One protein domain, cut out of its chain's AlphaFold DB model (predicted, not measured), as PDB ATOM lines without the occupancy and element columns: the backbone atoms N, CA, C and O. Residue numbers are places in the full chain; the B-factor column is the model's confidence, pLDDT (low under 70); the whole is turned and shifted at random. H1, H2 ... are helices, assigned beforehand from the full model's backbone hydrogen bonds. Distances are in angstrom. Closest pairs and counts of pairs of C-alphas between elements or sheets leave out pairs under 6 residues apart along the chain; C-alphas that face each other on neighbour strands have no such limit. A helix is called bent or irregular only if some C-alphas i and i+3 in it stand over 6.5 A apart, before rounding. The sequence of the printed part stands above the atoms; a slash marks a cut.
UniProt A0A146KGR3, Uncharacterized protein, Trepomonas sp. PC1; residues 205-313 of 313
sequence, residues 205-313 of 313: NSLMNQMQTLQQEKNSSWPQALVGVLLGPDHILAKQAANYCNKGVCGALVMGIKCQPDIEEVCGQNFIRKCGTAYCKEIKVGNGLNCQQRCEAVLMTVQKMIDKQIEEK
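AT A GLANCE: This is residues 205 to 313 of the 313 residues of an uncharacterized protein of Trepomonas sp. PC1 (UniProt A0A146KGR3). Helices H2 to H5 fold back and forth as successive hairpins, and H1 crosses H2. The long H6 packs on H2, H4 and H5, and residues 306 to 313, of which 306 to 311 belong to H6, stick out. The printed part has 109 residues with six named helices, H1 to H6 in order along the chain, which hold 78 of them, and no named strand; its class is all helix, and it is compact, with a radius of gyration of the C-alphas of 13.3 A and spans of 43 by 30 by 23 A.

HOW THE PARTS SIT: H1, residues 205 to 217, touches H2, residues 222 to 231, at a steep tilt of 62 degrees; the closest C-alphas, of Met 211 and Ala 225, are 5.0 A apart. H4, residues 251 to 259, touches H6, residues 291 to 311, at a shallow tilt of 27 degrees; the closest C-alphas, of Ala 252 and Cys 295, are 5.1 A apart. Every O i to N i+4 pair is within hydrogen-bond range in H1, H2, H4 and H6; H3, residues 236 to 245, has 2 of 6, with 5 of 7 O i to N i+3 pairs, and H5, residues 261 to 275, 9 of 11.

IN THESE COORDINATES: H1 begins at C-alpha 205 (272.767, 220.251, 243.597); H6, 30.5 A long, ends at C-alpha 311 (280.724, 212.888, 225.563). H3 is only just irregular, C-alphas 239 and 242 being 6.8 A apart; H5 is irregular, C-alphas 262 and 265 being 7.9 A apart.

THE WHOLE: The printed part has no cut. The link from H5 to H6 is long; pLDDT is under 70 in 35 residues, among them 259 to 288.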
ATOM      1  N   ASN A 205     272.990 219.489 242.370       87.81
ATOM      2  CA  ASN A 205     272.767 220.251 243.597       87.81
ATOM      3  C   ASN A 205     272.191 221.654 243.330       87.81
ATOM      4  O   ASN A 205     271.278 222.092 244.023       87.81
ATOM      5  N   SER A 206     272.675 222.351 242.298       89.38
ATOM      6  CA  SER A 206     272.144 223.649 241.866       89.38
ATOM      7  C   SER A 206     270.706 223.531 241.354       89.38
ATOM      8  O   SER A 206     269.855 224.317 241.766       89.38
ATOM      9  N   LEU A 207     270.405 222.518 240.531       87.94
ATOM     10  CA  LEU A 207     269.040 222.266 240.043       87.94
ATOM     11  C   LEU A 207     268.083 221.898 241.188       87.94
ATOM     12  O   LEU A 207     266.945 222.363 241.218       87.94
ATOM     13  N   MET A 208     268.549 221.107 242.157       90.94
ATOM     14  CA  MET A 208     267.786 220.765 243.359       90.94
ATOM     15  C   MET A 208     267.506 221.998 244.222       90.94
ATOM     16  O   MET A 208     266.369 222.177 244.660       90.94
ATOM     17  N   ASN A 209     268.494 222.878 244.403       92.69
ATOM     18  CA  ASN A 209     268.317 224.136 245.129       92.69
ATOM     19  C   ASN A 209     267.299 225.046 244.428       92.69
ATOM     20  O   ASN A 209     266.386 225.543 245.079       92.69
ATOM     21  N   GLN A 210     267.385 225.201 243.101       91.31
ATOM     22  CA  GLN A 210     266.399 225.965 242.323       91.31
ATOM     23  C   GLN A 210     264.988 225.383 242.454       91.31
ATOM     24  O   GLN A 210     264.017 226.122 242.621       91.31
ATOM     25  N   MET A 211     264.866 224.054 242.412       93.12
ATOM     26  CA  MET A 211     263.587 223.374 242.599       93.12
ATOM     27  C   MET A 211     263.017 223.646 243.997       93.12
ATOM     28  O   MET A 211     261.828 223.921 244.125       93.12
ATOM     29  N   GLN A 212     263.857 223.623 245.036       94.25
ATOM     30  CA  GLN A 212     263.454 223.942 246.404       94.25
ATOM     31  C   GLN A 212     263.029 225.413 246.557       94.25
ATOM     32  O   GLN A 212     262.003 225.679 247.179       94.25
ATOM     33  N   THR A 213     263.739 226.356 245.933       94.12
ATOM     34  CA  THR A 213     263.351 227.776 245.907       94.12
ATOM     35  C   THR A 213     261.985 227.971 245.242       94.12
ATOM     36  O   THR A 213     261.094 228.568 245.840       94.12
ATOM     37  N   LEU A 214     261.758 227.388 244.058       90.56
ATOM     38  CA  LEU A 214     260.463 227.463 243.360       90.56
ATOM     39  C   LEU A 214     259.319 226.798 244.140       90.56
ATOM     40  O   LEU A 214     258.164 227.233 244.067       90.56
ATOM     41  N   GLN A 215     259.627 225.725 244.868       94.06
ATOM     42  CA  GLN A 215     258.689 225.047 245.759       94.06
ATOM     43  C   GLN A 215     258.238 225.997 246.880       94.06
ATOM     44  O   GLN A 215     257.034 226.134 247.100       94.06
ATOM     45  N   GLN A 216     259.182 226.698 247.516       93.75
ATOM     46  CA  GLN A 216     258.933 227.610 248.636       93.75
ATOM     47  C   GLN A 216     258.256 228.919 248.207       93.75
ATOM     48  O   GLN A 216     257.214 229.272 248.751       93.75
ATOM     49  N   GLU A 217     258.800 229.621 247.210       92.88
ATOM     50  CA  GLU A 217     258.331 230.956 246.807       92.88
ATOM     51  C   GLU A 217     256.922 230.942 246.211       92.88
ATOM     52  O   GLU A 217     256.135 231.861 246.427       92.88
ATOM     53  N   LYS A 218     256.593 229.894 245.446       90.38
ATOM     54  CA  LYS A 218     255.312 229.792 244.729       90.38
ATOM     55  C   LYS A 218     254.324 228.832 245.386       90.38
ATOM     56  O   LYS A 218     253.288 228.548 244.787       90.38
ATOM     57  N   ASN A 219     254.651 228.300 246.569       91.50
ATOM     58  CA  ASN A 219     253.893 227.233 247.229       91.50
ATOM     59  C   ASN A 219     253.543 226.084 246.256       91.50
ATOM     60  O   ASN A 219     252.408 225.607 246.182       91.50
ATOM     61  N   SER A 220     254.511 225.702 245.420       89.44
ATOM     62  CA  SER A 220     254.303 224.735 244.345       89.44
ATOM     63  C   SER A 220     254.618 223.312 244.819       89.44
ATOM     64  O   SER A 220     255.382 223.099 245.761       89.44
ATOM     65  N   SER A 221     254.016 222.299 244.194       91.88
ATOM     66  CA  SER A 221     254.385 220.899 244.452       91.88
ATOM     67  C   SER A 221     255.691 220.532 243.742       91.88
ATOM     68  O   SER A 221     256.027 221.099 242.703       91.88
ATOM     69  N   TRP A 222     256.413 219.531 244.252       91.75
ATOM     70  CA  TRP A 222     257.695 219.094 243.680       91.75
ATOM     71  C   TRP A 222     257.671 218.825 242.161       91.75
ATOM     72  O   TRP A 222     258.572 219.300 241.476       91.75
ATOM     73  N   PRO A 223     256.650 218.166 241.574       89.56
ATOM     74  CA  PRO A 223     256.573 218.008 240.121       89.56
ATOM     75  C   PRO A 223     256.389 219.327 239.361       89.56
ATOM     76  O   PRO A 223     256.838 219.435 238.226       89.56
ATOM     77  N   GLN A 224     255.738 220.328 239.961       90.44
ATOM     78  CA  GLN A 224     255.596 221.656 239.356       90.44
ATOM     79  C   GLN A 224     256.929 222.395 239.375       90.44
ATOM     80  O   GLN A 224     257.329 222.946 238.353       90.44
ATOM     81  N   ALA A 225     257.638 222.342 240.504       90.31
ATOM     82  CA  ALA A 225     258.976 222.898 240.626       90.31
ATOM     83  C   ALA A 225     259.966 222.209 239.666       90.31
ATOM     84  O   ALA A 225     260.743 222.891 239.005       90.31
ATOM     85  N   LEU A 226     259.875 220.881 239.497       88.00
ATOM     86  CA  LEU A 226     260.655 220.116 238.516       88.00
ATOM     87  C   LEU A 226     260.433 220.627 237.085       88.00
ATOM     88  O   LEU A 226     261.394 220.833 236.348       88.00
ATOM     89  N   VAL A 227     259.177 220.857 236.685       85.62
ATOM     90  CA  VAL A 227     258.874 221.467 235.377       85.62
ATOM     91  C   VAL A 227     259.425 222.885 235.300       85.62
ATOM     92  O   VAL A 227     259.983 223.253 234.273       85.62
ATOM     93  N   GLY A 228     259.295 223.659 236.379       84.81
ATOM     94  CA  GLY A 228     259.809 225.020 236.461       84.81
ATOM     95  C   GLY A 228     261.312 225.105 236.203       84.81
ATOM     96  O   GLY A 228     261.750 225.976 235.459       84.81
ATOM     97  N   VAL A 229     262.082 224.156 236.742       86.69
ATOM     98  CA  VAL A 229     263.527 224.045 236.501       86.69
ATOM     99  C   VAL A 229     263.838 223.572 235.076       86.69
ATOM    100  O   VAL A 229     264.744 224.105 234.444       86.69
ATOM    101  N   LEU A 230     263.100 222.588 234.548       80.06
ATOM    102  CA  LEU A 230     263.400 221.992 233.237       80.06
ATOM    103  C   LEU A 230     262.943 222.842 232.041       80.06
ATOM    104  O   LEU A 230     263.595 222.817 231.001       80.06
ATOM    105  N   LEU A 231     261.811 223.542 232.158       78.50
ATOM    106  CA  LEU A 231     261.135 224.231 231.048       78.50
ATOM    107  C   LEU A 231     260.794 225.702 231.340       78.50
ATOM    108  O   LEU A 231     260.276 226.389 230.460       78.50
ATOM    109  N   GLY A 232     261.041 226.181 232.560       83.44
ATOM    110  CA  GLY A 232     260.658 227.516 233.019       83.44
ATOM    111  C   GLY A 232     259.380 227.524 233.875       83.44
ATOM    112  O   GLY A 232     258.473 226.705 233.674       83.44
ATOM    113  N   PRO A 233     259.271 228.453 234.846       84.50
ATOM    114  CA  PRO A 233     258.240 228.421 235.887       84.50
ATOM    115  C   PRO A 233     256.812 228.688 235.386       84.50
ATOM    116  O   PRO A 233     255.860 228.286 236.053       84.50
ATOM    117  N   ASP A 234     256.650 229.323 234.223       83.81
ATOM    118  CA  ASP A 234     255.339 229.673 233.657       83.81
ATOM    119  C   ASP A 234     254.846 228.666 232.603       83.81
ATOM    120  O   ASP A 234     253.802 228.855 231.974       83.81
ATOM    121  N   HIS A 235     255.573 227.558 232.417       87.00
ATOM    122  CA  HIS A 235     255.238 226.547 231.424       87.00
ATOM    123  C   HIS A 235     253.888 225.867 231.727       87.00
ATOM    124  O   HIS A 235     253.596 225.489 232.865       87.00
ATOM    125  N   ILE A 236     253.065 225.618 230.698       83.00
ATOM    126  CA  ILE A 236     251.716 225.035 230.856       83.00
ATOM    127  C   ILE A 236     251.725 223.680 231.585       83.00
ATOM    128  O   ILE A 236     250.802 223.363 232.337       83.00
ATOM    129  N   LEU A 237     252.797 222.897 231.421       79.69
ATOM    130  CA  LEU A 237     252.965 221.618 232.115       79.69
ATOM    131  C   LEU A 237     253.115 221.778 233.635       79.69
ATOM    132  O   LEU A 237     252.660 220.898 234.360       79.69
ATOM    133  N   ALA A 238     253.647 222.899 234.133       83.62
ATOM    134  CA  ALA A 238     253.737 223.152 235.570       83.62
ATOM    135  C   ALA A 238     252.335 223.296 236.185       83.62
ATOM    136  O   ALA A 238     252.082 222.828 237.288       83.62
ATOM    137  N   LYS A 239     251.361 223.843 235.448       84.31
ATOM    138  CA  LYS A 239     249.958 223.881 235.905       84.31
ATOM    139  C   LYS A 239     249.312 222.491 235.901       84.31
ATOM    140  O   LYS A 239     248.460 222.199 236.733       84.31
ATOM    141  N   GLN A 240     249.734 221.615 234.989       85.38
ATOM    142  CA  GLN A 240     249.202 220.253 234.866       85.38
ATOM    143  C   GLN A 240     249.847 219.255 235.838       85.38
ATOM    144  O   GLN A 240     249.214 218.256 236.179       85.38
ATOM    145  N   ALA A 241     251.085 219.497 236.285       80.75
ATOM    146  CA  ALA A 241     251.877 218.531 237.046       80.75
ATOM    147  C   ALA A 241     251.200 218.089 238.357       80.75
ATOM    148  O   ALA A 241     251.197 216.897 238.670       80.75
ATOM    149  N   ALA A 242     250.556 219.016 239.077       77.44
ATOM    150  CA  ALA A 242     249.831 218.718 240.316       77.44
ATOM    151  C   ALA A 242     248.650 217.752 240.098       77.44
ATOM    152  O   ALA A 242     248.408 216.856 240.908       77.44
ATOM    153  N   ASN A 243     247.966 217.862 238.955       83.38
ATOM    154  CA  ASN A 243     246.803 217.033 238.638       83.38
ATOM    155  C   ASN A 243     247.167 215.560 238.407       83.38
ATOM    156  O   ASN A 243     246.305 214.698 238.552       83.38
ATOM    157  N   TYR A 244     248.417 215.253 238.044       78.81
ATOM    158  CA  TYR A 244     248.860 213.867 237.863       78.81
ATOM    159  C   TYR A 244     249.006 213.135 239.194       78.81
ATOM    160  O   TYR A 244     248.561 211.993 239.302       78.81
ATOM    161  N   CYS A 245     249.540 213.814 240.214       74.56
ATOM    162  CA  CYS A 245     249.639 213.261 241.564       74.56
ATOM    163  C   CYS A 245     248.257 212.926 242.137       74.56
ATOM    164  O   CYS A 245     248.073 211.837 242.671       74.56
ATOM    165  N   ASN A 246     247.271 213.805 241.928       74.38
ATOM    166  CA  ASN A 246     245.885 213.598 242.372       74.38
ATOM    167  C   ASN A 246     245.191 212.414 241.676       74.38
ATOM    168  O   ASN A 246     244.182 211.917 242.160       74.38
ATOM    169  N   LYS A 247     245.727 211.952 240.541       74.88
ATOM    170  CA  LYS A 247     245.233 210.786 239.791       74.88
ATOM    171  C   LYS A 247     245.996 209.496 240.127       74.88
ATOM    172  O   LYS A 247     245.893 208.525 239.383       74.88
ATOM    173  N   GLY A 248     246.810 209.493 241.187       69.62
ATOM    174  CA  GLY A 248     247.607 208.334 241.617       69.62
ATOM    175  C   GLY A 248     248.839 208.041 240.747       69.62
ATOM    176  O   GLY A 248     249.554 207.062 240.973       69.62
ATOM    177  N   VAL A 249     249.130 208.887 239.754       74.81
ATOM    178  CA  VAL A 249     250.290 208.733 238.865       74.81
ATOM    179  C   VAL A 249     251.444 209.584 239.388       74.81
ATOM    180  O   VAL A 249     251.243 210.699 239.867       74.81
ATOM    181  N   CYS A 250     252.680 209.087 239.298       79.12
ATOM    182  CA  CYS A 250     253.824 209.873 239.741       79.12
ATOM    183  C   CYS A 250     254.048 211.095 238.836       79.12
ATOM    184  O   CYS A 250     254.585 210.972 237.735       79.12
ATOM    185  N   GLY A 251     253.682 212.284 239.326       79.12
ATOM    186  CA  GLY A 251     253.871 213.543 238.602       79.12
ATOM    187  C   GLY A 251     255.324 213.776 238.182       79.12
ATOM    188  O   GLY A 251     255.556 214.221 237.066       79.12
ATOM    189  N   ALA A 252     256.302 213.391 239.011       79.31
ATOM    190  CA  ALA A 252     257.726 213.502 238.678       79.31
ATOM    191  C   ALA A 252     258.085 212.721 237.402       79.31
ATOM    192  O   ALA A 252     258.703 213.273 236.496       79.31
ATOM    193  N   LEU A 253     257.641 211.464 237.300       75.62
ATOM    194  CA  LEU A 253     257.885 210.616 236.133       75.62
ATOM    195  C   LEU A 253     257.204 211.171 234.878       75.62
ATOM    196  O   LEU A 253     257.842 211.300 233.836       75.62
ATOM    197  N   VAL A 254     255.917 211.521 234.981       76.38
ATOM    198  CA  VAL A 254     255.155 212.044 233.835       76.38
ATOM    199  C   VAL A 254     255.766 213.349 233.335       76.38
ATOM    200  O   VAL A 254     255.875 213.546 232.127       76.38
ATOM    201  N   MET A 255     256.183 214.233 234.244       79.94
ATOM    202  CA  MET A 255     256.838 215.484 233.872       79.94
ATOM    203  C   MET A 255     258.231 215.240 233.301       79.94
ATOM    204  O   MET A 255     258.544 215.810 232.266       79.94
ATOM    205  N   GLY A 256     259.024 214.333 233.875       73.19
ATOM    206  CA  GLY A 256     260.317 213.941 233.309       73.19
ATOM    207  C   GLY A 256     260.213 213.467 231.858       73.19
ATOM    208  O   GLY A 256     260.988 213.900 231.012       73.19
ATOM    209  N   ILE A 257     259.204 212.644 231.560       72.25
ATOM    210  CA  ILE A 257     258.906 212.170 230.202       72.25
ATOM    211  C   ILE A 257     258.439 213.320 229.300       72.25
ATOM    212  O   ILE A 257     258.938 213.484 228.191       72.25
ATOM    213  N   LYS A 258     257.475 214.131 229.753       72.31
ATOM    214  CA  LYS A 258     256.900 215.200 228.924       72.31
ATOM    215  C   LYS A 258     257.874 216.342 228.642       72.31
ATOM    216  O   LYS A 258     257.792 216.938 227.573       72.31
ATOM    217  N   CYS A 259     258.764 216.657 229.581       67.44
ATOM    218  CA  CYS A 259     259.763 217.709 229.415       67.44
ATOM    219  C   CYS A 259     260.897 217.299 228.474       67.44
ATOM    220  O   CYS A 259     261.555 218.170 227.911       67.44
ATOM    221  N   GLN A 260     261.141 215.997 228.317       65.75
ATOM    222  CA  GLN A 260     262.203 215.452 227.475       65.75
ATOM    223  C   GLN A 260     261.684 214.177 226.775       65.75
ATOM    224  O   GLN A 260     261.941 213.055 227.212       65.75
ATOM    225  N   PRO A 261     260.894 214.312 225.696       57.09
ATOM    226  CA  PRO A 261     260.297 213.156 225.025       57.09
ATOM    227  C   PRO A 261     261.334 212.172 224.463       57.09
ATOM    228  O   PRO A 261     261.068 210.980 224.347       57.09
ATOM    229  N   ASP A 262     262.533 212.658 224.140       54.28
ATOM    230  CA  ASP A 262     263.663 211.870 223.644       54.28
ATOM    231  C   ASP A 262     264.335 211.002 224.719       54.28
ATOM    232  O   ASP A 262     265.131 210.124 224.382       54.28
ATOM    233  N   ILE A 263     264.000 211.205 225.998       56.06
ATOM    234  CA  ILE A 263     264.452 210.353 227.103       56.06
ATOM    235  C   ILE A 263     263.299 209.563 227.731       56.06
ATOM    236  O   ILE A 263     263.514 208.946 228.767       56.06
ATOM    237  N   GLU A 264     262.102 209.530 227.131       59.81
ATOM    238  CA  GLU A 264     260.901 208.886 227.693       59.81
ATOM    239  C   GLU A 264     261.165 207.450 228.177       59.81
ATOM    240  O   GLU A 264     260.843 207.103 229.315       59.81
ATOM    241  N   GLU A 265     261.813 206.629 227.349       57.31
ATOM    242  CA  GLU A 265     262.123 205.242 227.697       57.31
ATOM    243  C   GLU A 265     263.224 205.140 228.762       57.31
ATOM    244  O   GLU A 265     263.118 204.332 229.685       57.31
ATOM    245  N   VAL A 266     264.259 205.982 228.681       60.38
ATOM    246  CA  VAL A 266     265.397 205.953 229.613       60.38
ATOM    247  C   VAL A 266     264.993 206.489 230.984       60.38
ATOM    248  O   VAL A 266     265.291 205.856 231.997       60.38
ATOM    249  N   CYS A 267     264.274 207.610 231.029       60.50
ATOM    250  CA  CYS A 267     263.625 208.118 232.231       60.50
ATOM    251  C   CYS A 267     262.639 207.090 232.764       60.50
ATOM    252  O   CYS A 267     262.750 206.748 233.928       60.50
ATOM    253  N   GLY A 268     261.761 206.516 231.940       60.81
ATOM    254  CA  GLY A 268     260.820 205.479 232.365       60.81
ATOM    255  C   GLY A 268     261.496 204.276 233.025       60.81
ATOM    256  O   GLY A 268     261.206 203.953 234.177       60.81
ATOM    257  N   GLN A 269     262.437 203.633 232.332       60.41
ATOM    258  CA  GLN A 269     263.121 202.434 232.822       60.41
ATOM    259  C   GLN A 269     264.027 202.726 234.022       60.41
ATOM    260  O   GLN A 269     263.988 201.984 235.004       60.41
ATOM    261  N   ASN A 270     264.827 203.799 233.990       64.69
ATOM    262  CA  ASN A 270     265.715 204.131 235.109       64.69
ATOM    263  C   ASN A 270     264.940 204.642 236.321       64.69
ATOM    264  O   ASN A 270     265.306 204.317 237.449       64.69
ATOM    265  N   PHE A 271     263.856 205.389 236.107       66.25
ATOM    266  CA  PHE A 271     262.954 205.794 237.176       66.25
ATOM    267  C   PHE A 271     262.281 204.576 237.800       66.25
ATOM    268  O   PHE A 271     262.311 204.444 239.013       66.25
ATOM    269  N   ILE A 272     261.742 203.638 237.012       59.81
ATOM    270  CA  ILE A 272     261.141 202.414 237.562       59.81
ATOM    271  C   ILE A 272     262.192 201.571 238.296       59.81
ATOM    272  O   ILE A 272     261.909 201.088 239.386       59.81
ATOM    273  N   ARG A 273     263.419 201.445 237.773       63.59
ATOM    274  CA  ARG A 273     264.517 200.748 238.471       63.59
ATOM    275  C   ARG A 273     264.881 201.406 239.803       63.59
ATOM    276  O   ARG A 273     265.100 200.696 240.776       63.59
ATOM    277  N   LYS A 274     264.953 202.741 239.857       66.50
ATOM    278  CA  LYS A 274     265.327 203.490 241.072       66.50
ATOM    279  C   LYS A 274     264.184 203.614 242.079       66.50
ATOM    280  O   LYS A 274     264.408 203.538 243.279       66.50
ATOM    281  N   CYS A 275     262.969 203.849 241.599       58.53
ATOM    282  CA  CYS A 275     261.798 204.160 242.415       58.53
ATOM    283  C   CYS A 275     260.886 202.947 242.645       58.53
ATOM    284  O   CYS A 275     259.925 203.047 243.407       58.53
ATOM    285  N   GLY A 276     261.139 201.824 241.967       54.62
ATOM    286  CA  GLY A 276     260.390 200.569 242.063       54.62
ATOM    287  C   GLY A 276     258.995 200.588 241.423       54.62
ATOM    288  O   GLY A 276     258.392 199.534 241.245       54.62
ATOM    289  N   THR A 277     258.444 201.761 241.091       59.19
ATOM    290  CA  THR A 277     257.082 201.897 240.554       59.19
ATOM    291  C   THR A 277     256.858 203.231 239.833       59.19
ATOM    292  O   THR A 277     257.391 204.267 240.232       59.19
ATOM    293  N   ALA A 278     256.018 203.210 238.791       59.84
ATOM    294  CA  ALA A 278     255.512 204.401 238.097       59.84
ATOM    295  C   ALA A 278     254.356 205.097 238.848       59.84
ATOM    296  O   ALA A 278     254.016 206.249 238.566       59.84
ATOM    297  N   TYR A 279     253.773 204.416 239.832       62.69
ATOM    298  CA  TYR A 279     252.723 204.948 240.689       62.69
ATOM    299  C   TYR A 279     253.351 205.592 241.925       62.69
ATOM    300  O   TYR A 279     254.333 205.097 242.494       62.69
ATOM    301  N   CYS A 280     252.796 206.716 242.368       62.88
ATOM    302  CA  CYS A 280     253.013 207.128 243.747       62.88
ATOM    303  C   CYS A 280     252.119 206.206 244.572       62.88
ATOM    304  O   CYS A 280     250.907 206.351 244.503       62.88
ATOM    305  N   LYS A 281     252.687 205.243 245.311       45.31
ATOM    306  CA  LYS A 281     251.944 204.285 246.165       45.31
ATOM    307  C   LYS A 281     251.232 204.952 247.373       45.31
ATOM    308  O   LYS A 281     250.933 204.292 248.356       45.31
ATOM    309  N   GLU A 282     250.941 206.243 247.235       46.03
ATOM    310  CA  GLU A 282     250.358 207.204 248.163       46.03
ATOM    311  C   GLU A 282     251.213 207.596 249.367       46.03
ATOM    312  O   GLU A 282     252.164 206.930 249.762       46.03
ATOM    313  N   ILE A 283     250.845 208.755 249.908       50.91
ATOM    314  CA  ILE A 283     251.224 209.379 251.173       50.91
ATOM    315  C   ILE A 283     250.830 208.436 252.334       50.91
ATOM    316  O   ILE A 283     249.997 208.751 253.176       50.91
ATOM    317  N   LYS A 284     251.411 207.235 252.379       38.56
ATOM    318  CA  LYS A 284     251.415 206.370 253.557       38.56
ATOM    319  C   LYS A 284     252.833 205.932 253.883       38.56
ATOM    320  O   LYS A 284     253.631 205.558 253.026       38.56
ATOM    321  N   VAL A 285     253.119 206.083 255.169       43.16
ATOM    322  CA  VAL A 285     254.420 205.998 255.817       43.16
ATOM    323  C   VAL A 285     254.984 204.584 255.699       43.16
ATOM    324  O   VAL A 285     254.302 203.616 256.021       43.16
ATOM    325  N   GLY A 286     256.255 204.502 255.296       44.94
ATOM    326  CA  GLY A 286     257.125 203.411 255.729       44.94
ATOM    327  C   GLY A 286     257.652 202.461 254.660       44.94
ATOM    328  O   GLY A 286     257.565 201.270 254.908       44.94
ATOM    329  N   ASN A 287     258.175 202.950 253.514       53.00
ATOM    330  CA  ASN A 287     259.358 202.386 252.792       53.00
ATOM    331  C   ASN A 287     259.523 202.838 251.312       53.00
ATOM    332  O   ASN A 287     260.263 202.214 250.553       53.00
ATOM    333  N   GLY A 288     258.864 203.912 250.852       65.25
ATOM    334  CA  GLY A 288     259.015 204.433 249.479       65.25
ATOM    335  C   GLY A 288     259.752 205.775 249.396       65.25
ATOM    336  O   GLY A 288     259.639 206.590 250.308       65.25
ATOM    337  N   LEU A 289     260.451 206.033 248.278       74.56
ATOM    338  CA  LEU A 289     261.000 207.363 247.967       74.56
ATOM    339  C   LEU A 289     259.881 208.414 247.958       74.56
ATOM    340  O   LEU A 289     258.848 208.217 247.298       74.56
ATOM    341  N   ASN A 290     260.111 209.535 248.642       84.38
ATOM    342  CA  ASN A 290     259.183 210.661 248.684       84.38
ATOM    343  C   ASN A 290     259.164 211.430 247.341       84.38
ATOM    344  O   ASN A 290     259.927 211.145 246.414       84.38
ATOM    345  N   CYS A 291     258.258 212.404 247.202       82.56
ATOM    346  CA  CYS A 291     258.084 213.131 245.939       82.56
ATOM    347  C   CYS A 291     259.341 213.920 245.520       82.56
ATOM    348  O   CYS A 291     259.679 213.941 244.336       82.56
ATOM    349  N   GLN A 292     260.065 214.495 246.485       88.56
ATOM    350  CA  GLN A 292     261.335 215.191 246.260       88.56
ATOM    351  C   GLN A 292     262.393 214.238 245.691       88.56
ATOM    352  O   GLN A 292     262.936 214.495 244.621       88.56
ATOM    353  N   GLN A 293     262.610 213.095 246.347       86.81
ATOM    354  CA  GLN A 293     263.575 212.071 245.929       86.81
ATOM    355  C   GLN A 293     263.241 211.481 244.551       86.81
ATOM    356  O   GLN A 293     264.124 211.127 243.771       86.81
ATOM    357  N   ARG A 294     261.951 211.383 244.209       84.44
ATOM    358  CA  ARG A 294     261.513 210.983 242.864       84.44
ATOM    359  C   ARG A 294     261.845 212.051 241.816       84.44
ATOM    360  O   ARG A 294     262.304 211.696 240.735       84.44
ATOM    361  N   CYS A 295     261.647 213.335 242.117       83.31
ATOM    362  CA  CYS A 295     262.046 214.426 241.217       83.31
ATOM    363  C   CYS A 295     263.570 214.480 241.043       83.31
ATOM    364  O   CYS A 295     264.053 214.616 239.921       83.31
ATOM    365  N   GLU A 296     264.325 214.269 242.121       86.75
ATOM    366  CA  GLU A 296     265.781 214.128 242.083       86.75
ATOM    367  C   GLU A 296     266.208 212.972 241.168       86.75
ATOM    368  O   GLU A 296     267.062 213.145 240.300       86.75
ATOM    369  N   ALA A 297     265.562 211.804 241.266       79.69
ATOM    370  CA  ALA A 297     265.852 210.671 240.388       79.69
ATOM    371  C   ALA A 297     265.640 210.998 238.897       79.69
ATOM    372  O   ALA A 297     266.409 210.512 238.057       79.69
ATOM    373  N   VAL A 298     264.635 211.820 238.572       78.69
ATOM    374  CA  VAL A 298     264.405 212.337 237.214       78.69
ATOM    375  C   VAL A 298     265.529 213.285 236.807       78.69
ATOM    376  O   VAL A 298     266.149 213.041 235.776       78.69
ATOM    377  N   LEU A 299     265.858 214.290 237.627       83.00
ATOM    378  CA  LEU A 299     266.947 215.237 237.350       83.00
ATOM    379  C   LEU A 299     268.286 214.527 237.137       83.00
ATOM    380  O   LEU A 299     268.963 214.786 236.150       83.00
ATOM    381  N   MET A 300     268.633 213.552 237.982       83.69
ATOM    382  CA  MET A 300     269.839 212.740 237.799       83.69
ATOM    383  C   MET A 300     269.833 211.969 236.474       83.69
ATOM    384  O   MET A 300     270.888 211.729 235.894       83.69
ATOM    385  N   THR A 301     268.667 211.493 236.030       77.81
ATOM    386  CA  THR A 301     268.561 210.722 234.781       77.81
ATOM    387  C   THR A 301     268.682 211.635 233.568       77.81
ATOM    388  O   THR A 301     269.412 211.301 232.637       77.81
ATOM    389  N   VAL A 302     268.033 212.802 233.617       74.38
ATOM    390  CA  VAL A 302     268.164 213.871 232.620       74.38
ATOM    391  C   VAL A 302     269.624 214.319 232.525       74.38
ATOM    392  O   VAL A 302     270.183 214.321 231.433       74.38
ATOM    393  N   GLN A 303     270.276 214.597 233.657       80.56
ATOM    394  CA  GLN A 303     271.671 215.038 233.684       80.56
ATOM    395  C   GLN A 303     272.613 213.990 233.087       80.56
ATOM    396  O   GLN A 303     273.369 214.309 232.181       80.56
ATOM    397  N   LYS A 304     272.503 212.715 233.492       79.62
ATOM    398  CA  LYS A 304     273.311 211.630 232.902       79.62
ATOM    399  C   LYS A 304     273.141 211.517 231.386       79.62
ATOM    400  O   LYS A 304     274.075 211.137 230.688       79.62
ATOM    401  N   MET A 305     271.938 211.786 230.877       72.19
ATOM    402  CA  MET A 305     271.674 211.788 229.440       72.19
ATOM    403  C   MET A 305     272.325 212.985 228.748       72.19
ATOM    404  O   MET A 305     272.885 212.805 227.671       72.19
ATOM    405  N   ILE A 306     272.276 214.169 229.363       71.44
ATOM    406  CA  ILE A 306     272.974 215.367 228.880       71.44
ATOM    407  C   ILE A 306     274.483 215.113 228.839       71.44
ATOM    408  O   ILE A 306     275.091 215.322 227.796       71.44
ATOM    409  N   ASP A 307     275.061 214.593 229.924       75.19
ATOM    410  CA  ASP A 307     276.494 214.296 230.021       75.19
ATOM    411  C   ASP A 307     276.922 213.320 228.919       75.19
ATOM    412  O   ASP A 307     277.848 213.599 228.162       75.19
ATOM    413  N   LYS A 308     276.166 212.230 228.731       72.50
ATOM    414  CA  LYS A 308     276.414 211.272 227.648       72.50
ATOM    415  C   LYS A 308     276.333 211.918 226.258       72.50
ATOM    416  O   LYS A 308     277.138 211.607 225.391       72.50
ATOM    417  N   GLN A 309     275.371 212.815 226.029       65.12
ATOM    418  CA  GLN A 309     275.263 213.542 224.757       65.12
ATOM    419  C   GLN A 309     276.417 214.529 224.534       65.12
ATOM    420  O   GLN A 309     276.682 214.877 223.386       65.12
ATOM    421  N   ILE A 310     277.053 215.019 225.601       67.62
ATOM    422  CA  ILE A 310     278.251 215.862 225.522       67.62
ATOM    423  C   ILE A 310     279.475 215.000 225.198       67.62
ATOM    424  O   ILE A 310     280.258 215.396 224.348       67.62
ATOM    425  N   GLU A 311     279.616 213.826 225.821       73.06
ATOM    426  CA  GLU A 311     280.724 212.888 225.563       73.06
ATOM    427  C   GLU A 311     280.714 212.303 224.140       73.06
ATOM    428  O   GLU A 311     281.763 211.951 223.609       73.06
ATOM    429  N   GLU A 312     279.535 212.175 223.524       67.12
ATOM    430  CA  GLU A 312     279.365 211.651 222.160       67.12
ATOM    431  C   GLU A 312     279.607 212.701 221.048       67.12
ATOM    432  O   GLU A 312     279.503 212.353 219.868       67.12
ATOM    433  N   LYS A 313     279.891 213.965 221.392       62.72
ATOM    434  CA  LYS A 313     280.177 215.062 220.448       62.72
ATOM    435  C   LYS A 313     281.667 215.358 220.350       62.72
ATOM    436  O   LYS A 313     282.097 215.656 219.214       62.72
TER     437      LYS A 313